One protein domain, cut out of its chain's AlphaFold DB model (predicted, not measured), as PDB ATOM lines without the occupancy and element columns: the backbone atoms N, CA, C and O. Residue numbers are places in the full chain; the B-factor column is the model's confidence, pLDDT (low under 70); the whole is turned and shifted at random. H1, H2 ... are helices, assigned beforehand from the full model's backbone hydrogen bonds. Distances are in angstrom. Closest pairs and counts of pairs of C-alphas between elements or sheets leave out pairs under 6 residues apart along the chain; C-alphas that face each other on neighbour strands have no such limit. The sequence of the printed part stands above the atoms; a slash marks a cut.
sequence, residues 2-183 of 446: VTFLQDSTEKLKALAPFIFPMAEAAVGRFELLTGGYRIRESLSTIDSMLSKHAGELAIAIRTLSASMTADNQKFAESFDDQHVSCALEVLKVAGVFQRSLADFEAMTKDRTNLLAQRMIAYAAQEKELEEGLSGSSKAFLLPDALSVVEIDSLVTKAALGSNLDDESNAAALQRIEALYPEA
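What this domain is: This is residues 2 to 183 of the 446 residues of the protein "Component of oligomeric Golgi complex 7" of Cyclophora tenuis (UniProt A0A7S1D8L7). A long, slim rod of helices: H5 runs along most of its length, H1 and H2 follow each other roughly in line along one side of it, and H3 runs back beside them. The short H4 makes the turn at one end; toward the other, H6 stands across the rod beyond the end of H2, H7 folds back along H5, and residues 134 to 140 stick out past H5. The printed part has 182 residues with seven named helices, H1 to H7 in order along the chain, and no named strand; the class is all helix. It is extended, with a radius of gyration of the C-alphas of 24.9 A and spans of 92 by 24 by 21 A.

How they stand to each other: H1, residues 2 to 15, and H2, residues 19 to 34, meet only through their tight link. H2 and H3, residues 39 to 69, form a helical hairpin and touch, C-alphas 23 and 46 being the closest at 6.4 A, at a shallow tilt of 13 degrees, opposite ways. H3 only just touches H1, with 3 pairs of C-alphas within 8 A, the closest being Leu 12 and Leu 57 at 7.2 A. H4, residues 72 to 77, is close to H3 but not clearly touching, with the C-alphas of Thr 69 and Phe 75 closest at 6.7 A. H5, residues 81 to 133, touches H1 through its residues 82 to 93, the closest C-alphas being Lys 13 and Val 93 at 5.2 A, at a shallow tilt of 7 degrees, the same way. H5 also touches H2, with C-alphas 20 and 100 closest at 7.2 A. H1, H2, H3 and H5 make a bundle, helices side by side. H6, residues 148 to 160, only just touches H2, with 3 pairs of C-alphas within 8 A, the closest being Thr 34 and Thr 156 at 6.1 A, and is about perpendicular to it at 88 degrees. H7, residues 166 to 174, touches H5, with C-alphas 116 and 170 closest at 4.5 A, opposite ways at a shallow tilt of 24 degrees. Every O i to N i+4 pair is within hydrogen-bond range in H1, H2, H3, H4, H6 and H7; in H5 it is 44 of 49.

Where its parts are: H1 begins with C-alpha 2 at (96.265, 135.585, 170.774) and is 20.0 A long. H2 measures 22.4 A, H3 44.5 A, H4 8.7 A, H6 18.3 A and H7 12.3 A. H5, 78.5 A, ends with C-alpha 133 at (167.193, 135.695, 198.815). H7 ends with C-alpha 174 at (142.553, 124.205, 184.423).

The domain as a whole: The C-alphas of Glu 77 and Ser 137, the two farthest apart, are 92.0 A apart. The link H5 to H6 is long, 14 residues; the other links are tight. The printed part has no cut. Mean pLDDT of the printed part is 81.8; 39 residues are under 70, among them 132 to 154 and 156 to 167.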
ATOM      1  N   VAL A   2      95.090 135.385 171.639       77.12
ATOM      2  CA  VAL A   2      96.265 135.585 170.774       77.12
ATOM      3  C   VAL A   2      97.089 136.834 171.113       77.12
ATOM      4  O   VAL A   2      98.294 136.729 171.286       77.12
ATOM      5  N   THR A   3      96.461 137.998 171.300       80.19
ATOM      6  CA  THR A   3      97.179 139.243 171.645       80.19
ATOM      7  C   THR A   3      97.918 139.154 172.982       80.19
ATOM      8  O   THR A   3      99.077 139.536 173.080       80.19
ATOM      9  N   PHE A   4      97.277 138.581 174.004       84.50
ATOM     10  CA  PHE A   4      97.904 138.333 175.304       84.50
ATOM     11  C   PHE A   4      99.092 137.368 175.198       84.50
ATOM     12  O   PHE A   4     100.115 137.571 175.854       84.50
ATOM     13  N   LEU A   5      98.957 136.323 174.376       84.56
ATOM     14  CA  LEU A   5     100.026 135.370 174.114       84.56
ATOM     15  C   LEU A   5     101.207 136.057 173.416       84.56
ATOM     16  O   LEU A   5     102.332 135.945 173.889       84.56
ATOM     17  N   GLN A   6     100.943 136.826 172.362       87.69
ATOM     18  CA  GLN A   6     101.962 137.575 171.632       87.69
ATOM     19  C   GLN A   6     102.715 138.550 172.552       87.69
ATOM     20  O   GLN A   6     103.942 138.510 172.612       87.69
ATOM     21  N   ASP A   7     101.998 139.347 173.351       88.94
ATOM     22  CA  ASP A   7     102.598 140.278 174.318       88.94
ATOM     23  C   ASP A   7     103.458 139.562 175.372       88.94
ATOM     24  O   ASP A   7     104.487 140.082 175.814       88.94
ATOM     25  N   SER A   8     103.027 138.379 175.818       88.56
ATOM     26  CA  SER A   8     103.757 137.577 176.805       88.56
ATOM     27  C   SER A   8     105.028 136.982 176.204       88.56
ATOM     28  O   SER A   8     106.091 137.058 176.821       88.56
ATOM     29  N   THR A   9     104.940 136.448 174.986       89.31
ATOM     30  CA  THR A   9     106.077 135.890 174.249       89.31
ATOM     31  C   THR A   9     107.130 136.959 173.950       89.31
ATOM     32  O   THR A   9     108.312 136.727 174.198       89.31
ATOM     33  N   GLU A  10     106.733 138.159 173.518       90.88
ATOM     34  CA  GLU A  10     107.669 139.270 173.280       90.88
ATOM     35  C   GLU A  10     108.411 139.699 174.554       90.88
ATOM     36  O   GLU A  10     109.630 139.894 174.549       90.88
ATOM     37  N   LYS A  11     107.712 139.762 175.694       91.62
ATOM     38  CA  LYS A  11     108.355 140.038 176.990       91.62
ATOM     39  C   LYS A  11     109.349 138.947 177.384       91.62
ATOM     40  O   LYS A  11     110.430 139.268 177.872       91.62
ATOM     41  N   LEU A  12     109.011 137.675 177.169       92.56
ATOM     42  CA  LEU A  12     109.905 136.552 177.469       92.56
ATOM     43  C   LEU A  12     111.177 136.589 176.613       92.56
ATOM     44  O   LEU A  12     112.266 136.385 177.149       92.56
ATOM     45  N   LYS A  13     111.065 136.922 175.321       90.94
ATOM     46  CA  LYS A  13     112.227 137.103 174.433       90.94
ATOM     47  C   LYS A  13     113.162 138.195 174.931       90.94
ATOM     48  O   LYS A  13     114.369 137.979 174.982       90.94
ATOM     49  N   ALA A  14     112.615 139.336 175.347       91.25
ATOM     50  CA  ALA A  14     113.414 140.440 175.876       91.25
ATOM     51  C   ALA A  14     114.117 140.082 177.201       91.25
ATOM     52  O   ALA A  14     115.240 140.522 177.450       91.25
ATOM     53  N   LEU A  15     113.474 139.274 178.051       92.62
ATOM     54  CA  LEU A  15     114.020 138.864 179.347       92.62
ATOM     55  C   LEU A  15     115.089 137.769 179.246       92.62
ATOM     56  O   LEU A  15     115.907 137.647 180.158       92.62
ATOM     57  N   ALA A  16     115.106 136.976 178.175       90.25
ATOM     58  CA  ALA A  16     116.018 135.843 178.038       90.25
ATOM     59  C   ALA A  16     117.509 136.241 178.090       90.25
ATOM     60  O   ALA A  16     118.208 135.766 178.988       90.25
ATOM     61  N   PRO A  17     118.021 137.151 177.235       91.75
ATOM     62  CA  PRO A  17     119.439 137.513 177.249       91.75
ATOM     63  C   PRO A  17     119.810 138.517 178.355       91.75
ATOM     64  O   PRO A  17     120.991 138.776 178.584       91.75
ATOM     65  N   PHE A  18     118.827 139.099 179.051       92.94
ATOM     66  CA  PHE A  18     119.024 140.237 179.958       92.94
ATOM     67  C   PHE A  18     120.041 139.979 181.084       92.94
ATOM     68  O   PHE A  18     120.738 140.897 181.517       92.94
ATOM     69  N   ILE A  19     120.146 138.737 181.561       94.69
ATOM     70  CA  ILE A  19     120.999 138.390 182.703       94.69
ATOM     71  C   ILE A  19     122.498 138.326 182.354       94.69
ATOM     72  O   ILE A  19     123.342 138.529 183.229       94.69
ATOM     73  N   PHE A  20     122.856 138.088 181.088       95.56
ATOM     74  CA  PHE A  20     124.246 137.830 180.691       95.56
ATOM     75  C   PHE A  20     125.174 139.044 180.827       95.56
ATOM     76  O   PHE A  20     126.244 138.881 181.412       95.56
ATOM     77  N   PRO A  21     124.785 140.275 180.434       94.94
ATOM     78  CA  PRO A  21     125.603 141.460 180.707       94.94
ATOM     79  C   PRO A  21     125.868 141.681 182.205       94.94
ATOM     80  O   PRO A  21     126.941 142.140 182.602       94.94
ATOM     81  N   MET A  22     124.906 141.327 183.069       93.56
ATOM     82  CA  MET A  22     125.081 141.414 184.523       93.56
ATOM     83  C   MET A  22     126.062 140.354 185.036       93.56
ATOM     84  O   MET A  22     126.892 140.665 185.895       93.56
ATOM     85  N   ALA A  23     125.983 139.132 184.499       94.25
ATOM     86  CA  ALA A  23     126.906 138.040 184.799       94.25
ATOM     87  C   ALA A  23     128.336 138.370 184.347       94.25
ATOM     88  O   ALA A  23     129.270 138.235 185.134       94.25
ATOM     89  N   GLU A  24     128.511 138.906 183.138       93.62
ATOM     90  CA  GLU A  24     129.816 139.344 182.635       93.62
ATOM     91  C   GLU A  24     130.425 140.446 183.503       93.62
ATOM     92  O   GLU A  24     131.594 140.365 183.891       93.62
ATOM     93  N   ALA A  25     129.633 141.453 183.875       91.44
ATOM     94  CA  ALA A  25     130.103 142.506 184.765       91.44
ATOM     95  C   ALA A  25     130.472 141.964 186.159       91.44
ATOM     96  O   ALA A  25     131.370 142.499 186.811       91.44
ATOM     97  N   ALA A  26     129.792 140.914 186.635       90.69
ATOM     98  CA  ALA A  26     130.133 140.245 187.888       90.69
ATOM     99  C   ALA A  26     131.468 139.492 187.791       90.69
ATOM    100  O   ALA A  26     132.294 139.655 188.691       90.69
ATOM    101  N   VAL A  27     131.718 138.767 186.693       88.81
ATOM    102  CA  VAL A  27     133.022 138.135 186.414       88.81
ATOM    103  C   VAL A  27     134.125 139.190 186.372       88.81
ATOM    104  O   VAL A  27     135.105 139.069 187.096       88.81
ATOM    105  N   GLY A  28     133.941 140.273 185.610       86.38
ATOM    106  CA  GLY A  28     134.955 141.327 185.495       86.38
ATOM    107  C   GLY A  28     135.271 142.009 186.832       86.38
ATOM    108  O   GLY A  28     136.432 142.255 187.148       86.38
ATOM    109  N   ARG A  29     134.258 142.270 187.670       87.00
ATOM    110  CA  ARG A  29     134.482 142.797 189.029       87.00
ATOM    111  C   ARG A  29     135.209 141.803 189.925       87.00
ATOM    112  O   ARG A  29     136.041 142.224 190.720       87.00
ATOM    113  N   PHE A  30     134.889 140.517 189.819       84.50
ATOM    114  CA  PHE A  30     135.592 139.481 190.565       84.50
ATOM    115  C   PHE A  30     137.072 139.443 190.173       84.50
ATOM    116  O   PHE A  30     137.923 139.531 191.050       84.50
ATOM    117  N   GLU A  31     137.377 139.418 188.877       81.00
ATOM    118  CA  GLU A  31     138.755 139.426 188.373       81.00
ATOM    119  C   GLU A  31     139.553 140.632 188.877       81.00
ATOM    120  O   GLU A  31     140.686 140.466 189.317       81.00
ATOM    121  N   LEU A  32     138.950 141.824 188.877       81.06
ATOM    122  CA  LEU A  32     139.587 143.045 189.377       81.06
ATOM    123  C   LEU A  32     139.831 143.040 190.891       81.06
ATOM    124  O   LEU A  32     140.781 143.657 191.353       81.06
ATOM    125  N   LEU A  33     138.952 142.414 191.677       78.62
ATOM    126  CA  LEU A  33     139.023 142.463 193.143       78.62
ATOM    127  C   LEU A  33     139.864 141.339 193.740       78.62
ATOM    128  O   LEU A  33     140.413 141.500 194.828       78.62
ATOM    129  N   THR A  34     139.900 140.184 193.081       75.62
ATOM    130  CA  THR A  34     140.543 138.984 193.618       75.62
ATOM    131  C   THR A  34     141.647 138.449 192.728       75.62
ATOM    132  O   THR A  34     142.246 137.445 193.094       75.62
ATOM    133  N   GLY A  35     141.927 139.051 191.569       71.00
ATOM    134  CA  GLY A  35     143.006 138.605 190.683       71.00
ATOM    135  C   GLY A  35     142.858 137.154 190.203       71.00
ATOM    136  O   GLY A  35     143.837 136.552 189.772       71.00
ATOM    137  N   GLY A  36     141.659 136.565 190.310       70.69
ATOM    138  CA  GLY A  36     141.387 135.158 189.992       70.69
ATOM    139  C   GLY A  36     141.425 134.189 191.183       70.69
ATOM    140  O   GLY A  36     141.013 133.035 191.045       70.69
ATOM    141  N   TYR A  37     141.828 134.627 192.378       73.12
ATOM    142  CA  TYR A  37     141.773 133.797 193.585       73.12
ATOM    143  C   TYR A  37     140.323 133.577 194.051       73.12
ATOM    144  O   TYR A  37     139.500 134.490 194.025       73.12
ATOM    145  N   ARG A  38     140.005 132.362 194.525       74.62
ATOM    146  CA  ARG A  38     138.643 131.911 194.915       74.62
ATOM    147  C   ARG A  38     137.604 131.897 193.787       74.62
ATOM    148  O   ARG A  38     136.403 131.969 194.033       74.62
ATOM    149  N   ILE A  39     138.042 131.726 192.543       77.75
ATOM    150  CA  ILE A  39     137.153 131.734 191.372       77.75
ATOM    151  C   ILE A  39     136.024 130.706 191.426       77.75
ATOM    152  O   ILE A  39     134.943 130.975 190.926       77.75
ATOM    153  N   ARG A  40     136.218 129.570 192.105       81.19
ATOM    154  CA  ARG A  40     135.180 128.539 192.246       81.19
ATOM    155  C   ARG A  40     133.938 129.054 192.974       81.19
ATOM    156  O   ARG A  40     132.830 128.772 192.536       81.19
ATOM    157  N   GLU A  41     134.113 129.825 194.047       82.88
ATOM    158  CA  GLU A  41     132.993 130.389 194.813       82.88
ATOM    159  C   GLU A  41     132.217 131.402 193.958       82.88
ATOM    160  O   GLU A  41     130.986 131.363 193.883       82.88
ATOM    161  N   SER A  42     132.937 132.250 193.226       84.81
ATOM    162  CA  SER A  42     132.349 133.243 192.328       84.81
ATOM    163  C   SER A  42     131.620 132.612 191.148       84.81
ATOM    164  O   SER A  42     130.477 132.976 190.881       84.81
ATOM    165  N   LEU A  43     132.235 131.626 190.490       89.19
ATOM    166  CA  LEU A  43     131.609 130.870 189.407       89.19
ATOM    167  C   LEU A  43     130.358 130.147 189.897       89.19
ATOM    168  O   LEU A  43     129.330 130.255 189.245       89.19
ATOM    169  N   SER A  44     130.388 129.517 191.079       91.31
ATOM    170  CA  SER A  44     129.194 128.876 191.655       91.31
ATOM    171  C   SER A  44     128.068 129.872 191.958       91.31
ATOM    172  O   SER A  44     126.889 129.570 191.784       91.31
ATOM    173  N   THR A  45     128.412 131.101 192.357       92.44
ATOM    174  CA  THR A  45     127.426 132.163 192.602       92.44
ATOM    175  C   THR A  45     126.790 132.632 191.292       92.44
ATOM    176  O   THR A  45     125.575 132.834 191.234       92.44
ATOM    177  N   ILE A  46     127.597 132.781 190.237       94.38
ATOM    178  CA  ILE A  46     127.126 133.128 188.892       94.38
ATOM    179  C   ILE A  46     126.275 131.992 188.313       94.38
ATOM    180  O   ILE A  46     125.200 132.265 187.783       94.38
ATOM    181  N   ASP A  47     126.700 130.740 188.484       95.69
ATOM    182  CA  ASP A  47     125.957 129.545 188.075       95.69
ATOM    183  C   ASP A  47     124.560 129.532 188.713       95.69
ATOM    184  O   ASP A  47     123.544 129.475 188.020       95.69
ATOM    185  N   SER A  48     124.491 129.738 190.034       96.44
ATOM    186  CA  SER A  48     123.223 129.828 190.766       96.44
ATOM    187  C   SER A  48     122.345 130.993 190.290       96.44
ATOM    188  O   SER A  48     121.122 130.862 190.213       96.44
ATOM    189  N   MET A  49     122.937 132.146 189.960       95.88
ATOM    190  CA  MET A  49     122.206 133.309 189.444       95.88
ATOM    191  C   MET A  49     121.588 133.028 188.066       95.88
ATOM    192  O   MET A  49     120.397 133.282 187.869       95.88
ATOM    193  N   LEU A  50     122.373 132.479 187.134       96.94
ATOM    194  CA  LEU A  50     121.915 132.110 185.790       96.94
ATOM    195  C   LEU A  50     120.858 130.999 185.850       96.94
ATOM    196  O   LEU A  50     119.816 131.099 185.202       96.94
ATOM    197  N   SER A  51     121.086 129.990 186.694       97.56
ATOM    198  CA  SER A  51     120.156 128.888 186.959       97.56
ATOM    199  C   SER A  51     118.798 129.380 187.462       97.56
ATOM    200  O   SER A  51     117.756 128.963 186.950       97.56
ATOM    201  N   LYS A  52     118.785 130.322 188.416       97.19
ATOM    202  CA  LYS A  52     117.546 130.934 188.920       97.19
ATOM    203  C   LYS A  52     116.801 131.688 187.827       97.19
ATOM    204  O   LYS A  52     115.602 131.483 187.685       97.19
ATOM    205  N   HIS A  53     117.492 132.501 187.027       97.12
ATOM    206  CA  HIS A  53     116.855 133.249 185.934       97.12
ATOM    207  C   HIS A  53     116.220 132.323 184.890       97.12
ATOM    208  O   HIS A  53     115.054 132.494 184.539       97.12
ATOM    209  N   ALA A  54     116.942 131.285 184.452       97.31
ATOM    210  CA  ALA A  54     116.394 130.258 183.565       97.31
ATOM    211  C   ALA A  54     115.193 129.525 184.194       97.31
ATOM    212  O   ALA A  54     114.211 129.223 183.513       97.31
ATOM    213  N   GLY A  55     115.248 129.271 185.506       96.81
ATOM    214  CA  GLY A  55     114.147 128.701 186.281       96.81
ATOM    215  C   GLY A  55     112.889 129.573 186.275       96.81
ATOM    216  O   GLY A  55     111.803 129.058 186.017       96.81
ATOM    217  N   GLU A  56     113.027 130.880 186.491       96.56
ATOM    218  CA  GLU A  56     111.908 131.834 186.448       96.56
ATOM    219  C   GLU A  56     111.283 131.920 185.049       96.56
ATOM    220  O   GLU A  56     110.057 131.890 184.918       96.56
ATOM    221  N   LEU A  57     112.099 131.929 183.987       96.56
ATOM    222  CA  LEU A  57     111.599 131.854 182.606       96.56
ATOM    223  C   LEU A  57     110.790 130.569 182.374       96.56
ATOM    224  O   LEU A  57     109.706 130.609 181.789       96.56
ATOM    225  N   ALA A  58     111.271 129.431 182.882       96.56
ATOM    226  CA  ALA A  58     110.571 128.157 182.760       96.56
ATOM    227  C   ALA A  58     109.229 128.165 183.513       96.56
ATOM    228  O   ALA A  58     108.231 127.644 183.011       96.56
ATOM    229  N   ILE A  59     109.179 128.773 184.704       95.69
ATOM    230  CA  ILE A  59     107.943 128.947 185.482       95.69
ATOM    231  C   ILE A  59     106.962 129.859 184.739       95.69
ATOM    232  O   ILE A  59     105.774 129.537 184.660       95.69
ATOM    233  N   ALA A  60     107.440 130.959 184.155       95.12
ATOM    234  CA  ALA A  60     106.610 131.876 183.381       95.12
ATOM    235  C   ALA A  60     105.972 131.179 182.168       95.12
ATOM    236  O   ALA A  60     104.766 131.304 181.959       95.12
ATOM    237  N   ILE A  61     106.736 130.366 181.430       95.25
ATOM    238  CA  ILE A  61     106.225 129.589 180.287       95.25
ATOM    239  C   ILE A  61     105.202 128.540 180.730       95.25
ATOM    240  O   ILE A  61     104.159 128.388 180.099       95.25
ATOM    241  N   ARG A  62     105.435 127.844 181.849       94.19
ATOM    242  CA  ARG A  62     104.441 126.900 182.397       94.19
ATOM    243  C   ARG A  62     103.164 127.600 182.836       94.19
ATOM    244  O   ARG A  62     102.079 127.073 182.622       94.19
ATOM    245  N   THR A  63     103.288 128.782 183.430       92.62
ATOM    246  CA  THR A  63     102.140 129.600 183.841       92.62
ATOM    247  C   THR A  63     101.351 130.074 182.623       92.62
ATOM    248  O   THR A  63     100.124 130.012 182.628       92.62
ATOM    249  N   LEU A  64     102.047 130.470 181.554       90.81
ATOM    250  CA  LEU A  64     101.440 130.804 180.270       90.81
ATOM    251  C   LEU A  64     100.688 129.599 179.689       90.81
ATOM    252  O   LEU A  64      99.499 129.733 179.395       90.81
ATOM    253  N   SER A  65     101.321 128.420 179.634       90.75
ATOM    254  CA  SER A  65     100.670 127.179 179.188       90.75
ATOM    255  C   SER A  65      99.414 126.872 180.003       90.75
ATOM    256  O   SER A  65      98.332 126.699 179.441       90.75
ATOM    257  N   ALA A  66      99.514 126.891 181.336       90.00
ATOM    258  CA  ALA A  66      98.385 126.626 182.224       90.00
ATOM    259  C   ALA A  66      97.247 127.644 182.047       90.00
ATOM    260  O   ALA A  66      96.078 127.274 182.093       90.00
ATOM    261  N   SER A  67      97.569 128.920 181.812       87.31
ATOM    262  CA  SER A  67      96.561 129.960 181.571       87.31
ATOM    263  C   SER A  67      95.807 129.753 180.256       87.31
ATOM    264  O   SER A  67      94.605 129.998 180.193       87.31
ATOM    265  N   MET A  68      96.498 129.268 179.221       83.88
ATOM    266  CA  MET A  68      95.904 129.001 177.913       83.88
ATOM    267  C   MET A  68      95.084 127.714 177.901       83.88
ATOM    268  O   MET A  68      94.019 127.667 177.295       83.88
ATOM    269  N   THR A  69      95.568 126.686 178.594       80.88
ATOM    270  CA  THR A  69      94.959 125.348 178.618       80.88
ATOM    271  C   THR A  69      93.949 125.150 179.750       80.88
ATOM    272  O   THR A  69      93.358 124.077 179.851       80.88
ATOM    273  N   ALA A  70      93.696 126.179 180.572       83.38
ATOM    274  CA  ALA A  70      92.731 126.134 181.675       83.38
ATOM    275  C   ALA A  70      91.328 125.678 181.231       83.38
ATOM    276  O   ALA A  70      90.636 124.988 181.977       83.38
ATOM    277  N   ASP A  71      90.925 126.045 180.013       83.56
ATOM    278  CA  ASP A  71      89.730 125.533 179.346       83.56
ATOM    279  C   ASP A  71      90.120 125.009 177.961       83.56
ATOM    280  O   ASP A  71      90.025 125.706 176.948       83.56
ATOM    281  N   ASN A  72      90.618 123.772 177.938       80.38
ATOM    282  CA  ASN A  72      91.112 123.127 176.723       80.38
ATOM    283  C   ASN A  72      90.029 123.032 175.630       80.38
ATOM    284  O   ASN A  72      90.334 123.108 174.442       80.38
ATOM    285  N   GLN A  73      88.754 122.923 176.020       82.62
ATOM    286  CA  GLN A  73      87.645 122.862 175.075       82.62
ATOM    287  C   GLN A  73      87.439 124.205 174.370       82.62
ATOM    288  O   GLN A  73      87.382 124.236 173.140       82.62
ATOM    289  N   LYS A  74      87.383 125.312 175.125       84.94
ATOM    290  CA  LYS A  74      87.292 126.658 174.535       84.94
ATOM    291  C   LYS A  74      88.524 127.006 173.715       84.94
ATOM    292  O   LYS A  74      88.390 127.600 172.651       84.94
ATOM    293  N   PHE A  75      89.710 126.636 174.194       85.81
ATOM    294  CA  PHE A  75      90.949 126.902 173.474       85.81
ATOM    295  C   PHE A  75      90.943 126.233 172.095       85.81
ATOM    296  O   PHE A  75      91.149 126.919 171.096       85.81
ATOM    297  N   ALA A  76      90.598 124.944 172.035       85.25
ATOM    298  CA  ALA A  76      90.485 124.196 170.787       85.25
ATOM    299  C   ALA A  76      89.381 124.724 169.845       85.25
ATOM    300  O   ALA A  76      89.483 124.548 168.639       85.25
ATOM    301  N   GLU A  77      88.332 125.379 170.356       86.69
ATOM    302  CA  GLU A  77      87.308 126.043 169.520       86.69
ATOM    303  C   GLU A  77      87.794 127.350 168.903       86.69
ATOM    304  O   GLU A  77      87.366 127.711 167.812       86.69
ATOM    305  N   SER A  78      88.679 128.052 169.605       87.19
ATOM    306  CA  SER A  78      89.313 129.286 169.138       87.19
ATOM    307  C   SER A  78      90.680 129.056 168.492       87.19
ATOM    308  O   SER A  78      91.441 130.012 168.362       87.19
ATOM    309  N   PHE A  79      91.026 127.803 168.181       88.62
ATOM    310  CA  PHE A  79      92.331 127.458 167.631       88.62
ATOM    311  C   PHE A  79      92.561 128.196 166.308       88.62
ATOM    312  O   PHE A  79      91.643 128.361 165.508       88.62
ATOM    313  N   ASP A  80      93.790 128.663 166.122       89.06
ATOM    314  CA  ASP A  80      94.205 129.480 164.984       89.06
ATOM    315  C   ASP A  80      95.713 129.317 164.792       89.06
ATOM    316  O   ASP A  80      96.437 129.128 165.779       89.06
ATOM    317  N   ASP A  81      96.192 129.443 163.558       88.38
ATOM    318  CA  ASP A  81      97.597 129.242 163.179       88.38
ATOM    319  C   ASP A  81      98.519 130.221 163.917       88.38
ATOM    320  O   ASP A  81      99.659 129.899 164.271       88.38
ATOM    321  N   GLN A  82      98.002 131.404 164.269       89.88
ATOM    322  CA  GLN A  82      98.737 132.382 165.065       89.88
ATOM    323  C   GLN A  82      99.081 131.866 166.475       89.88
ATOM    324  O   GLN A  82     100.097 132.276 167.044       89.88
ATOM    325  N   HIS A  83      98.297 130.938 167.043       91.88
ATOM    326  CA  HIS A  83      98.648 130.287 168.308       91.88
ATOM    327  C   HIS A  83      99.880 129.393 168.156       91.88
ATOM    328  O   HIS A  83     100.745 129.422 169.031       91.88
ATOM    329  N   VAL A  84      99.981 128.643 167.052       93.94
ATOM    330  CA  VAL A  84     101.147 127.799 166.748       93.94
ATOM    331  C   VAL A  84     102.376 128.675 166.552       93.94
ATOM    332  O   VAL A  84     103.373 128.474 167.240       93.94
ATOM    333  N   SER A  85     102.280 129.713 165.717       92.19
ATOM    334  CA  SER A  85     103.376 130.664 165.494       92.19
ATOM    335  C   SER A  85     103.882 131.275 166.809       92.19
ATOM    336  O   SER A  85     105.071 131.206 167.117       92.19
ATOM    337  N   CYS A  86     102.980 131.780 167.660       91.69
ATOM    338  CA  CYS A  86     103.373 132.342 168.953       91.69
ATOM    339  C   CYS A  86     103.983 131.305 169.910       91.69
ATOM    340  O   CYS A  86     104.813 131.669 170.745       91.69
ATOM    341  N   ALA A  87     103.561 130.041 169.826       93.81
ATOM    342  CA  ALA A  87     104.127 128.964 170.625       93.81
ATOM    343  C   ALA A  87     105.546 128.609 170.164       93.81
ATOM    344  O   ALA A  87     106.445 128.505 170.998       93.81
ATOM    345  N   LEU A  88     105.780 128.500 168.854       95.38
ATOM    346  CA  LEU A  88     107.110 128.248 168.286       95.38
ATOM    347  C   LEU A  88     108.098 129.369 168.628       95.38
ATOM    348  O   LEU A  88     109.256 129.106 168.950       95.38
ATOM    349  N   GLU A  89     107.632 130.617 168.685       94.44
ATOM    350  CA  GLU A  89     108.442 131.760 169.120       94.44
ATOM    351  C   GLU A  89     108.966 131.635 170.568       94.44
ATOM    352  O   GLU A  89     109.972 132.257 170.918       94.44
ATOM    353  N   VAL A  90     108.351 130.799 171.413       94.94
ATOM    354  CA  VAL A  90     108.861 130.484 172.762       94.94
ATOM    355  C   VAL A  90     110.071 129.538 172.713       94.94
ATOM    356  O   VAL A  90     110.895 129.555 173.628       94.94
ATOM    357  N   LEU A  91     110.265 128.760 171.643       96.25
ATOM    358  CA  LEU A  91     111.491 127.966 171.461       96.25
ATOM    359  C   LEU A  91     112.716 128.874 171.318       96.25
ATOM    360  O   LEU A  91     113.760 128.592 171.904       96.25
ATOM    361  N   LYS A  92     112.561 130.025 170.651       94.88
ATOM    362  CA  LYS A  92     113.628 131.031 170.517       94.88
ATOM    363  C   LYS A  92     114.066 131.596 171.864       94.88
ATOM    364  O   LYS A  92     115.241 131.896 172.025       94.88
ATOM    365  N   VAL A  93     113.174 131.689 172.852       94.88
ATOM    366  CA  VAL A  93     113.527 132.116 174.221       94.88
ATOM    367  C   VAL A  93     114.566 131.174 174.832       94.88
ATOM    368  O   VAL A  93     115.590 131.628 175.342       94.88
ATOM    369  N   ALA A  94     114.326 129.863 174.746       95.88
ATOM    370  CA  ALA A  94     115.264 128.861 175.241       95.88
ATOM    371  C   ALA A  94     116.538 128.798 174.383       95.88
ATOM    372  O   ALA A  94     117.631 128.736 174.941       95.88
ATOM    373  N   GLY A  95     116.409 128.886 173.055       96.12
ATOM    374  CA  GLY A  95     117.538 128.874 172.122       96.12
ATOM    375  C   GLY A  95     118.498 130.046 172.325       96.12
ATOM    376  O   GLY A  95     119.705 129.850 172.448       96.12
ATOM    377  N   VAL A  96     117.967 131.266 172.460       95.69
ATOM    378  CA  VAL A  96     118.761 132.468 172.767       95.69
ATOM    379  C   VAL A  96     119.465 132.319 174.110       95.69
ATOM    380  O   VAL A  96     120.647 132.648 174.213       95.69
ATOM    381  N   PHE A  97     118.770 131.812 175.135       96.50
ATOM    382  CA  PHE A  97     119.375 131.592 176.448       96.50
ATOM    383  C   PHE A  97     120.507 130.556 176.393       96.50
ATOM    384  O   PHE A  97     121.573 130.790 176.957       96.50
ATOM    385  N   GLN A  98     120.307 129.440 175.687       95.88
ATOM    386  CA  GLN A  98     121.307 128.382 175.523       95.88
ATOM    387  C   GLN A  98     122.541 128.868 174.765       95.88
ATOM    388  O   GLN A  98     123.658 128.633 175.227       95.88
ATOM    389  N   ARG A  99     122.352 129.585 173.652       95.69
ATOM    390  CA  ARG A  99     123.455 130.174 172.885       95.69
ATOM    391  C   ARG A  99     124.225 131.197 173.718       95.69
ATOM    392  O   ARG A  99     125.436 131.088 173.845       95.69
ATOM    393  N   SER A 100     123.512 132.108 174.383       95.88
ATOM    394  CA  SER A 100     124.133 133.112 175.258       95.88
ATOM    395  C   SER A 100     124.897 132.474 176.424       95.88
ATOM    396  O   SER A 100     125.959 132.963 176.799       95.88
ATOM    397  N   LEU A 101     124.392 131.368 176.986       96.06
ATOM    398  CA  LEU A 101     125.087 130.611 178.027       96.06
ATOM    399  C   LEU A 101     126.357 129.947 177.496       96.06
ATOM    400  O   LEU A 101     127.380 130.011 178.171       96.06
ATOM    401  N   ALA A 102     126.307 129.349 176.305       94.94
ATOM    402  CA  ALA A 102     127.473 128.735 175.673       94.94
ATOM    403  C   ALA A 102     128.558 129.777 175.349       94.94
ATOM    404  O   ALA A 102     129.723 129.568 175.688       94.94
ATOM    405  N   ASP A 103     128.170 130.920 174.781       94.88
ATOM    406  CA  ASP A 103     129.079 132.033 174.482       94.88
ATOM    407  C   ASP A 103     129.702 132.597 175.769       94.88
ATOM    408  O   ASP A 103     130.913 132.818 175.857       94.88
ATOM    409  N   PHE A 104     128.882 132.778 176.809       95.44
ATOM    410  CA  PHE A 104     129.334 133.240 178.119       95.44
ATOM    411  C   PHE A 104     130.277 132.241 178.803       95.44
ATOM    412  O   PHE A 104     131.271 132.643 179.418       95.44
ATOM    413  N   GLU A 105     129.999 130.941 178.694       94.12
ATOM    414  CA  GLU A 105     130.857 129.871 179.205       94.12
ATOM    415  C   GLU A 105     132.201 129.837 178.476       94.12
ATOM    416  O   GLU A 105     133.238 129.805 179.139       94.12
ATOM    417  N   ALA A 106     132.205 129.934 177.144       93.56
ATOM    418  CA  ALA A 106     133.425 129.999 176.343       93.56
ATOM    419  C   ALA A 106     134.290 131.210 176.727       93.56
ATOM    420  O   ALA A 106     135.466 131.051 177.059       93.56
ATOM    421  N   MET A 107     133.688 132.403 176.801       93.19
ATOM    422  CA  MET A 107     134.389 133.617 177.226       93.19
ATOM    423  C   MET A 107     134.947 133.485 178.648       93.19
ATOM    424  O   MET A 107     136.091 133.866 178.908       93.19
ATOM    425  N   THR A 108     134.157 132.952 179.585       91.00
ATOM    426  CA  THR A 108     134.625 132.768 180.965       91.00
ATOM    427  C   THR A 108     135.783 131.774 181.010       91.00
ATOM    428  O   THR A 108     136.764 132.013 181.712       91.00
ATOM    429  N   LYS A 109     135.718 130.691 180.231       90.44
ATOM    430  CA  LYS A 109     136.775 129.680 180.147       90.44
ATOM    431  C   LYS A 109     138.086 130.280 179.655       90.44
ATOM    432  O   LYS A 109     139.114 130.091 180.305       90.44
ATOM    433  N   ASP A 110     138.047 131.079 178.597       90.06
ATOM    434  CA  ASP A 110     139.231 131.772 178.084       90.06
ATOM    435  C   ASP A 110     139.844 132.703 179.136       90.06
ATOM    436  O   ASP A 110     141.055 132.663 179.377       90.06
ATOM    437  N   ARG A 111     139.012 133.476 179.847       88.00
ATOM    438  CA  ARG A 111     139.481 134.332 180.947       88.00
ATOM    439  C   ARG A 111     140.097 133.526 182.093       88.00
ATOM    440  O   ARG A 111     141.194 133.853 182.545       88.00
ATOM    441  N   THR A 112     139.452 132.441 182.524       84.06
ATOM    442  CA  THR A 112     139.973 131.571 183.595       84.06
ATOM    443  C   THR A 112     141.313 130.931 183.226       84.06
ATOM    444  O   THR A 112     142.203 130.847 184.072       84.06
ATOM    445  N   ASN A 113     141.500 130.554 181.957       86.56
ATOM    446  CA  ASN A 113     142.757 130.009 181.451       86.56
ATOM    447  C   ASN A 113     143.877 131.052 181.467       86.56
ATOM    448  O   ASN A 113     144.992 130.747 181.892       86.56
ATOM    449  N   LEU A 114     143.584 132.289 181.054       85.62
ATOM    450  CA  LEU A 114     144.545 133.392 181.116       85.62
ATOM    451  C   LEU A 114     144.951 133.707 182.560       85.62
ATOM    452  O   LEU A 114     146.133 133.914 182.832       85.62
ATOM    453  N   LEU A 115     143.997 133.708 183.494       81.31
ATOM    454  CA  LEU A 115     144.284 133.891 184.920       81.31
ATOM    455  C   LEU A 115     145.157 132.757 185.461       81.31
ATOM    456  O   LEU A 115     146.171 133.029 186.096       81.31
ATOM    457  N   ALA A 116     144.836 131.501 185.140       82.81
ATOM    458  CA  ALA A 116     145.638 130.352 185.554       82.81
ATOM    459  C   ALA A 116     147.085 130.436 185.038       82.81
ATOM    460  O   ALA A 116     148.022 130.186 185.792       82.81
ATOM    461  N   GLN A 117     147.283 130.826 183.774       84.19
ATOM    462  CA  GLN A 117     148.621 131.018 183.200       84.19
ATOM    463  C   GLN A 117     149.404 132.124 183.915       84.19
ATOM    464  O   GLN A 117     150.588 131.948 184.196       84.19
ATOM    465  N   ARG A 118     148.742 133.240 184.249       79.56
ATOM    466  CA  ARG A 118     149.357 134.328 185.025       79.56
ATOM    467  C   ARG A 118     149.767 133.857 186.419       79.56
ATOM    468  O   ARG A 118     150.893 134.114 186.821       79.56
ATOM    469  N   MET A 119     148.901 133.121 187.116       76.56
ATOM    470  CA  MET A 119     149.202 132.569 188.444       76.56
ATOM    471  C   MET A 119     150.416 131.630 188.416       76.56
ATOM    472  O   MET A 119     151.284 131.744 189.274       76.56
ATOM    473  N   ILE A 120     150.530 130.760 187.405       79.38
ATOM    474  CA  ILE A 120     151.695 129.867 187.239       79.38
ATOM    475  C   ILE A 120     152.978 130.667 186.997       79.38
ATOM    476  O   ILE A 120     154.010 130.372 187.599       79.38
ATOM    477  N   ALA A 121     152.924 131.682 186.128       78.44
ATOM    478  CA  ALA A 121     154.076 132.541 185.862       78.44
ATOM    479  C   ALA A 121     154.537 133.277 187.133       78.44
ATOM    480  O   ALA A 121     155.737 133.352 187.392       78.44
ATOM    481  N   TYR A 122     153.594 133.753 187.954       73.12
ATOM    482  CA  TYR A 122     153.907 134.401 189.228       73.12
ATOM    483  C   TYR A 122     154.489 133.441 190.260       73.12
ATOM    484  O   TYR A 122     155.487 133.785 190.884       73.12
ATOM    485  N   ALA A 123     153.938 132.236 190.395       73.56
ATOM    486  CA  ALA A 123     154.478 131.224 191.301       73.56
ATOM    487  C   ALA A 123     155.941 130.876 190.960       73.56
ATOM    488  O   ALA A 123     156.783 130.751 191.849       73.56
ATOM    489  N   ALA A 124     156.266 130.777 189.665       76.44
ATOM    490  CA  ALA A 124     157.636 130.552 189.208       76.44
ATOM    491  C   ALA A 124     158.568 131.727 189.558       76.44
ATOM    492  O   ALA A 124     159.670 131.506 190.059       76.44
ATOM    493  N   GLN A 125     158.116 132.967 189.350       73.31
ATOM    494  CA  GLN A 125     158.890 134.173 189.665       73.31
ATOM    495  C   GLN A 125     159.108 134.351 191.177       73.31
ATOM    496  O   GLN A 125     160.203 134.716 191.604       73.31
ATOM    497  N   GLU A 126     158.091 134.074 191.999       70.88
ATOM    498  CA  GLU A 126     158.195 134.101 193.464       70.88
ATOM    499  C   GLU A 126     159.246 133.096 193.952       70.88
ATOM    500  O   GLU A 126     160.108 133.450 194.757       70.88
ATOM    501  N   LYS A 127     159.259 131.884 193.386       74.06
ATOM    502  CA  LYS A 127     160.263 130.864 193.699       74.06
ATOM    503  C   LYS A 127     161.688 131.291 193.322       74.06
ATOM    504  O   LYS A 127     162.605 131.094 194.116       74.06
ATOM    505  N   GLU A 128     161.886 131.916 192.158       74.50
ATOM    506  CA  GLU A 128     163.192 132.474 191.758       74.50
ATOM    507  C   GLU A 128     163.680 133.563 192.733       74.50
ATOM    508  O   GLU A 128     164.861 133.610 193.095       74.50
ATOM    509  N   LEU A 129     162.766 134.422 193.198       69.19
ATOM    510  CA  LEU A 129     163.038 135.457 194.199       69.19
ATOM    511  C   LEU A 129     163.421 134.861 195.562       69.19
ATOM    512  O   LEU A 129     164.390 135.315 196.178       69.19
ATOM    513  N   GLU A 130     162.702 133.841 196.033       70.12
ATOM    514  CA  GLU A 130     163.008 133.146 197.290       70.12
ATOM    515  C   GLU A 130     164.367 132.428 197.246       70.12
ATOM    516  O   GLU A 130     165.164 132.543 198.186       70.12
ATOM    517  N   GLU A 131     164.674 131.735 196.143       70.00
ATOM    518  CA  GLU A 131     165.959 131.056 195.942       70.00
ATOM    519  C   GLU A 131     167.129 132.058 195.945       70.00
ATOM    520  O   GLU A 131     168.149 131.815 196.606       70.00
ATOM    521  N   GLY A 132     166.959 133.222 195.304       62.47
ATOM    522  CA  GLY A 132     167.946 134.310 195.283       62.47
ATOM    523  C   GLY A 132     168.169 134.999 196.637       62.47
ATOM    524  O   GLY A 132     169.293 135.399 196.958       62.47
ATOM    525  N   LEU A 133     167.129 135.100 197.472       59.81
ATOM    526  CA  LEU A 133     167.193 135.695 198.815       59.81
ATOM    527  C   LEU A 133     167.810 134.762 199.869       59.81
ATOM    528  O   LEU A 133     168.318 135.245 200.882       59.81
ATOM    529  N   SER A 134     167.829 133.444 199.646       56.22
ATOM    530  CA  SER A 134     168.452 132.497 200.589       56.22
ATOM    531  C   SER A 134     169.987 132.627 200.674       56.22
ATOM    532  O   SER A 134     170.594 132.163 201.641       56.22
ATOM    533  N   GLY A 135     170.617 133.302 199.700       53.50
ATOM    534  CA  GLY A 135     172.072 133.466 199.594       53.50
ATOM    535  C   GLY A 135     172.653 134.817 200.042       53.50
ATOM    536  O   GLY A 135     173.872 134.920 200.178       53.50
ATOM    537  N   SER A 136     171.843 135.856 200.287       49.50
ATOM    538  CA  SER A 136     172.341 137.201 200.623       49.50
ATOM    539  C   SER A 136     171.529 137.866 201.736       49.50
ATOM    540  O   SER A 136     170.335 137.633 201.889       49.50
ATOM    541  N   SER A 137     172.205 138.675 202.556       45.56
ATOM    542  CA  SER A 137     171.647 139.325 203.750       45.56
ATOM    543  C   SER A 137     170.318 140.032 203.479       45.56
ATOM    544  O   SER A 137     170.178 140.709 202.467       45.56
ATOM    545  N   LYS A 138     169.392 139.904 204.443       44.94
ATOM    546  CA  LYS A 138     168.018 140.439 204.517       44.94
ATOM    547  C   LYS A 138     167.880 141.939 204.188       44.94
ATOM    548  O   LYS A 138     167.549 142.744 205.056       44.94
ATOM    549  N   ALA A 139     168.088 142.315 202.938       43.91
ATOM    550  CA  ALA A 139     167.568 143.535 202.356       43.91
ATOM    551  C   ALA A 139     166.454 143.106 201.405       43.91
ATOM    552  O   ALA A 139     166.688 142.353 200.464       43.91
ATOM    553  N   PHE A 140     165.231 143.534 201.704       47.66
ATOM    554  CA  PHE A 140     164.083 143.394 200.819       47.66
ATOM    555  C   PHE A 140     164.377 144.190 199.541       47.66
ATOM    556  O   PHE A 140     164.177 145.402 199.497       47.66
ATOM    557  N   LEU A 141     164.958 143.524 198.544       47.50
ATOM    558  CA  LEU A 141     165.162 144.077 197.216       47.50
ATOM    559  C   LEU A 141     163.896 143.778 196.418       47.50
ATOM    560  O   LEU A 141     163.736 142.689 195.873       47.50
ATOM    561  N   LEU A 142     162.979 144.745 196.393       52.06
ATOM    562  CA  LEU A 142     161.999 144.821 195.315       52.06
ATOM    563  C   LEU A 142     162.784 144.849 193.995       52.06
ATOM    564  O   LEU A 142     163.679 145.688 193.873       52.06
ATOM    565  N   PRO A 143     162.497 143.963 193.026       56.59
ATOM    566  CA  PRO A 143     163.052 144.091 191.687       56.59
ATOM    567  C   PRO A 143     162.794 145.507 191.159       56.59
ATOM    568  O   PRO A 143     161.670 145.997 191.254       56.59
ATOM    569  N   ASP A 144     163.810 146.152 190.577       55.19
ATOM    570  CA  ASP A 144     163.735 147.543 190.084       55.19
ATOM    571  C   ASP A 144     162.685 147.755 188.967       55.19
ATOM    572  O   ASP A 144     162.443 148.882 188.535       55.19
ATOM    573  N   ALA A 145     162.033 146.687 188.499       56.94
ATOM    574  CA  ALA A 145     160.969 146.743 187.512       56.94
ATOM    575  C   ALA A 145     159.928 145.635 187.740       56.94
ATOM    576  O   ALA A 145     159.796 144.740 186.909       56.94
ATOM    577  N   LEU A 146     159.183 145.680 188.852       58.00
ATOM    578  CA  LEU A 146     157.903 144.966 188.885       58.00
ATOM    579  C   LEU A 146     156.890 145.699 187.998       58.00
ATOM    580  O   LEU A 146     156.728 146.920 188.100       58.00
ATOM    581  N   SER A 147     156.195 144.966 187.133       68.31
ATOM    582  CA  SER A 147     155.081 145.526 186.369       68.31
ATOM    583  C   SER A 147     153.902 145.863 187.293       68.31
ATOM    584  O   SER A 147     153.735 145.289 188.369       68.31
ATOM    585  N   VAL A 148     153.030 146.787 186.873       66.12
ATOM    586  CA  VAL A 148     151.814 147.147 187.637       66.12
ATOM    587  C   VAL A 148     150.949 145.913 187.931       66.12
ATOM    588  O   VAL A 148     150.347 145.825 188.996       66.12
ATOM    589  N   VAL A 149     150.935 144.940 187.016       64.12
ATOM    590  CA  VAL A 149     150.167 143.695 187.145       64.12
ATOM    591  C   VAL A 149     150.772 142.768 188.208       64.12
ATOM    592  O   VAL A 149     150.040 142.126 188.956       64.12
ATOM    593  N   GLU A 150     152.101 142.728 188.326       64.19
ATOM    594  CA  GLU A 150     152.800 141.958 189.367       64.19
ATOM    595  C   GLU A 150     152.550 142.533 190.762       64.19
ATOM    596  O   GLU A 150     152.294 141.786 191.706       64.19
ATOM    597  N   ILE A 151     152.569 143.863 190.886       67.12
ATOM    598  CA  ILE A 151     152.273 144.550 192.148       67.12
ATOM    599  C   ILE A 151     150.831 144.267 192.579       67.12
ATOM    600  O   ILE A 151     150.595 143.921 193.735       67.12
ATOM    601  N   ASP A 152     149.876 144.378 191.654       66.94
ATOM    602  CA  ASP A 152     148.457 144.129 191.922       66.94
ATOM    603  C   ASP A 152     148.204 142.678 192.364       66.94
ATOM    604  O   ASP A 152     147.519 142.435 193.356       66.94
ATOM    605  N   SER A 153     148.849 141.709 191.708       65.50
ATOM    606  CA  SER A 153     148.767 140.285 192.060       65.50
ATOM    607  C   SER A 153     149.343 139.983 193.451       65.50
ATOM    608  O   SER A 153     148.691 139.318 194.261       65.50
ATOM    609  N   LEU A 154     150.524 140.527 193.779       67.06
ATOM    610  CA  LEU A 154     151.160 140.365 195.094       67.06
ATOM    611  C   LEU A 154     150.326 140.991 196.220       67.06
ATOM    612  O   LEU A 154     150.143 140.381 197.275       67.06
ATOM    613  N   VAL A 155     149.786 142.192 195.992       71.12
ATOM    614  CA  VAL A 155     148.896 142.873 196.946       71.12
ATOM    615  C   VAL A 155     147.604 142.084 197.133       71.12
ATOM    616  O   VAL A 155     147.153 141.905 198.264       71.12
ATOM    617  N   THR A 156     147.037 141.557 196.050       69.31
ATOM    618  CA  THR A 156     145.806 140.762 196.082       69.31
ATOM    619  C   THR A 156     146.006 139.438 196.823       69.31
ATOM    620  O   THR A 156     145.201 139.095 197.691       69.31
ATOM    621  N   LYS A 157     147.114 138.728 196.576       68.75
ATOM    622  CA  LYS A 157     147.494 137.513 197.319       68.75
ATOM    623  C   LYS A 157     147.683 137.809 198.811       68.75
ATOM    624  O   LYS A 157     147.123 137.114 199.658       68.75
ATOM    625  N   ALA A 158     148.394 138.889 199.145       68.44
ATOM    626  CA  ALA A 158     148.593 139.319 200.529       68.44
ATOM    627  C   ALA A 158     147.273 139.698 201.230       68.44
ATOM    628  O   ALA A 158     147.088 139.377 202.405       68.44
ATOM    629  N   ALA A 159     146.340 140.334 200.514       68.31
ATOM    630  CA  ALA A 159     145.027 140.718 201.033       68.31
ATOM    631  C   ALA A 159     144.090 139.517 201.259       68.31
ATOM    632  O   ALA A 159     143.275 139.541 202.183       68.31
ATOM    633  N   LEU A 160     144.204 138.463 200.444       67.56
ATOM    634  CA  LEU A 160     143.368 137.258 200.530       67.56
ATOM    635  C   LEU A 160     143.928 136.176 201.471       67.56
ATOM    636  O   LEU A 160     143.178 135.280 201.879       67.56
ATOM    637  N   GLY A 161     145.202 136.294 201.861       64.75
ATOM    638  CA  GLY A 161     145.872 135.493 202.887       64.75
ATOM    639  C   GLY A 161     147.027 134.638 202.346       64.75
ATOM    640  O   GLY A 161     146.920 134.011 201.299       64.75
ATOM    641  N   SER A 162     148.118 134.544 203.114       53.94
ATOM    642  CA  SER A 162     149.401 133.917 202.733       53.94
ATOM    643  C   SER A 162     149.402 132.384 202.578       53.94
ATOM    644  O   SER A 162     150.458 131.806 202.360       53.94
ATOM    645  N   ASN A 163     148.254 131.712 202.721       56.94
ATOM    646  CA  ASN A 163     148.124 130.249 202.602       56.94
ATOM    647  C   ASN A 163     147.525 129.808 201.251       56.94
ATOM    648  O   ASN A 163     147.086 128.666 201.114       56.94
ATOM    649  N   LEU A 164     147.439 130.713 200.275       63.28
ATOM    650  CA  LEU A 164     146.965 130.389 198.934       63.28
ATOM    651  C   LEU A 164     148.129 129.806 198.127       63.28
ATOM    652  O   LEU A 164     149.075 130.510 197.798       63.28
ATOM    653  N   ASP A 165     148.060 128.500 197.871       67.75
ATOM    654  CA  ASP A 165     148.992 127.786 197.000       67.75
ATOM    655  C   ASP A 165     148.616 128.048 195.532       67.75
ATOM    656  O   ASP A 165     147.549 127.632 195.058       67.75
ATOM    657  N   ASP A 166     149.455 128.808 194.834       67.69
ATOM    658  CA  ASP A 166     149.197 129.294 193.477       67.69
ATOM    659  C   ASP A 166     149.186 128.153 192.455       67.69
ATOM    660  O   ASP A 166     148.342 128.147 191.555       67.69
ATOM    661  N   GLU A 167     150.044 127.138 192.628       65.75
ATOM    662  CA  GLU A 167     150.078 125.952 191.763       65.75
ATOM    663  C   GLU A 167     148.800 125.119 191.920       65.75
ATOM    664  O   GLU A 167     148.203 124.682 190.932       65.75
ATOM    665  N   SER A 168     148.325 124.950 193.158       71.12
ATOM    666  CA  SER A 168     147.070 124.250 193.449       71.12
ATOM    667  C   SER A 168     145.851 124.989 192.884       71.12
ATOM    668  O   SER A 168     144.979 124.365 192.271       71.12
ATOM    669  N   ASN A 169     145.798 126.320 193.005       69.88
ATOM    670  CA  ASN A 169     144.705 127.130 192.455       69.88
ATOM    671  C   ASN A 169     144.720 127.187 190.919       69.88
ATOM    672  O   ASN A 169     143.663 127.067 190.293       69.88
ATOM    673  N   ALA A 170     145.894 127.298 190.294       69.31
ATOM    674  CA  ALA A 170     146.023 127.255 188.840       69.31
ATOM    675  C   ALA A 170     145.657 125.876 188.267       69.31
ATOM    676  O   ALA A 170     144.927 125.783 187.278       69.31
ATOM    677  N   ALA A 171     146.073 124.790 188.926       71.00
ATOM    678  CA  ALA A 171     145.640 123.441 188.568       71.00
ATOM    679  C   ALA A 171     144.127 123.254 188.780       71.00
ATOM    680  O   ALA A 171     143.459 122.569 188.003       71.00
ATOM    681  N   ALA A 172     143.563 123.871 189.820       69.50
ATOM    682  CA  ALA A 172     142.134 123.836 190.102       69.50
ATOM    683  C   ALA A 172     141.296 124.594 189.063       69.50
ATOM    684  O   ALA A 172     140.149 124.194 188.863       69.50
ATOM    685  N   LEU A 173     141.846 125.636 188.434       70.69
ATOM    686  CA  LEU A 173     141.260 126.390 187.320       70.69
ATOM    687  C   LEU A 173     141.259 125.578 186.018       70.69
ATOM    688  O   LEU A 173     140.223 125.447 185.373       70.69
ATOM    689  N   GLN A 174     142.397 124.971 185.668       75.31
ATOM    690  CA  GLN A 174     142.553 124.205 184.423       75.31
ATOM    691  C   GLN A 174     141.725 122.909 184.383       75.31
ATOM    692  O   GLN A 174     141.428 122.400 183.305       75.31
ATOM    693  N   ARG A 175     141.350 122.357 185.545       74.81
ATOM    694  CA  ARG A 175     140.580 121.101 185.660       74.81
ATOM    695  C   ARG A 175     139.057 121.272 185.603       74.81
ATOM    696  O   ARG A 175     138.351 120.279 185.756       74.81
ATOM    697  N   ILE A 176     138.528 122.487 185.456       73.81
ATOM    698  CA  ILE A 176     137.072 122.691 185.415       73.81
ATOM    699  C   ILE A 176     136.560 122.363 184.007       73.81
ATOM    700  O   ILE A 176     136.754 123.131 183.067       73.81
ATOM    701  N   GLU A 177     135.920 121.201 183.854       74.00
ATOM    702  CA  GLU A 177     135.367 120.753 182.567       74.00
ATOM    703  C   GLU A 177     134.095 121.518 182.171       74.00
ATOM    704  O   GLU A 177     133.964 121.910 181.011       74.00
ATOM    705  N   ALA A 178     133.206 121.772 183.138       83.25
ATOM    706  CA  ALA A 178     131.977 122.552 182.983       83.25
ATOM    707  C   ALA A 178     131.930 123.658 184.043       83.25
ATOM    708  O   ALA A 178     132.021 123.371 185.240       83.25
ATOM    709  N   LEU A 179     131.811 124.916 183.611       89.00
ATOM    710  CA  LEU A 179     131.836 126.075 184.510       89.00
ATOM    711  C   LEU A 179     130.469 126.330 185.150       89.00
ATOM    712  O   LEU A 179     130.420 126.782 186.294       89.00
ATOM    713  N   TYR A 180     129.386 126.027 184.424       94.50
ATOM    714  CA  TYR A 180     128.015 126.375 184.816       94.50
ATOM    715  C   TYR A 180     127.031 125.188 184.729       94.50
ATOM    716  O   TYR A 180     126.083 125.209 183.932       94.50
ATOM    717  N   PRO A 181     127.258 124.101 185.492       94.06
ATOM    718  CA  PRO A 181     126.406 122.916 185.445       94.06
ATOM    719  C   PRO A 181     124.956 123.187 185.883       94.06
ATOM    720  O   PRO A 181     124.034 122.689 185.232       94.06
ATOM    721  N   GLU A 182     124.718 123.989 186.932       95.69
ATOM    722  CA  GLU A 182     123.352 124.264 187.399       95.69
ATOM    723  C   GLU A 182     122.558 125.073 186.371       95.69
ATOM    724  O   GLU A 182     121.381 124.782 186.125       95.69
ATOM    725  N   ALA A 183     123.193 126.074 185.758       96.25
ATOM    726  CA  ALA A 183     122.601 126.888 184.711       96.25
ATOM    727  C   ALA A 183     122.303 126.051 183.470       96.25
ATOM    728  O   ALA A 183     121.217 126.174 182.908       96.25
TER     729      ALA A 183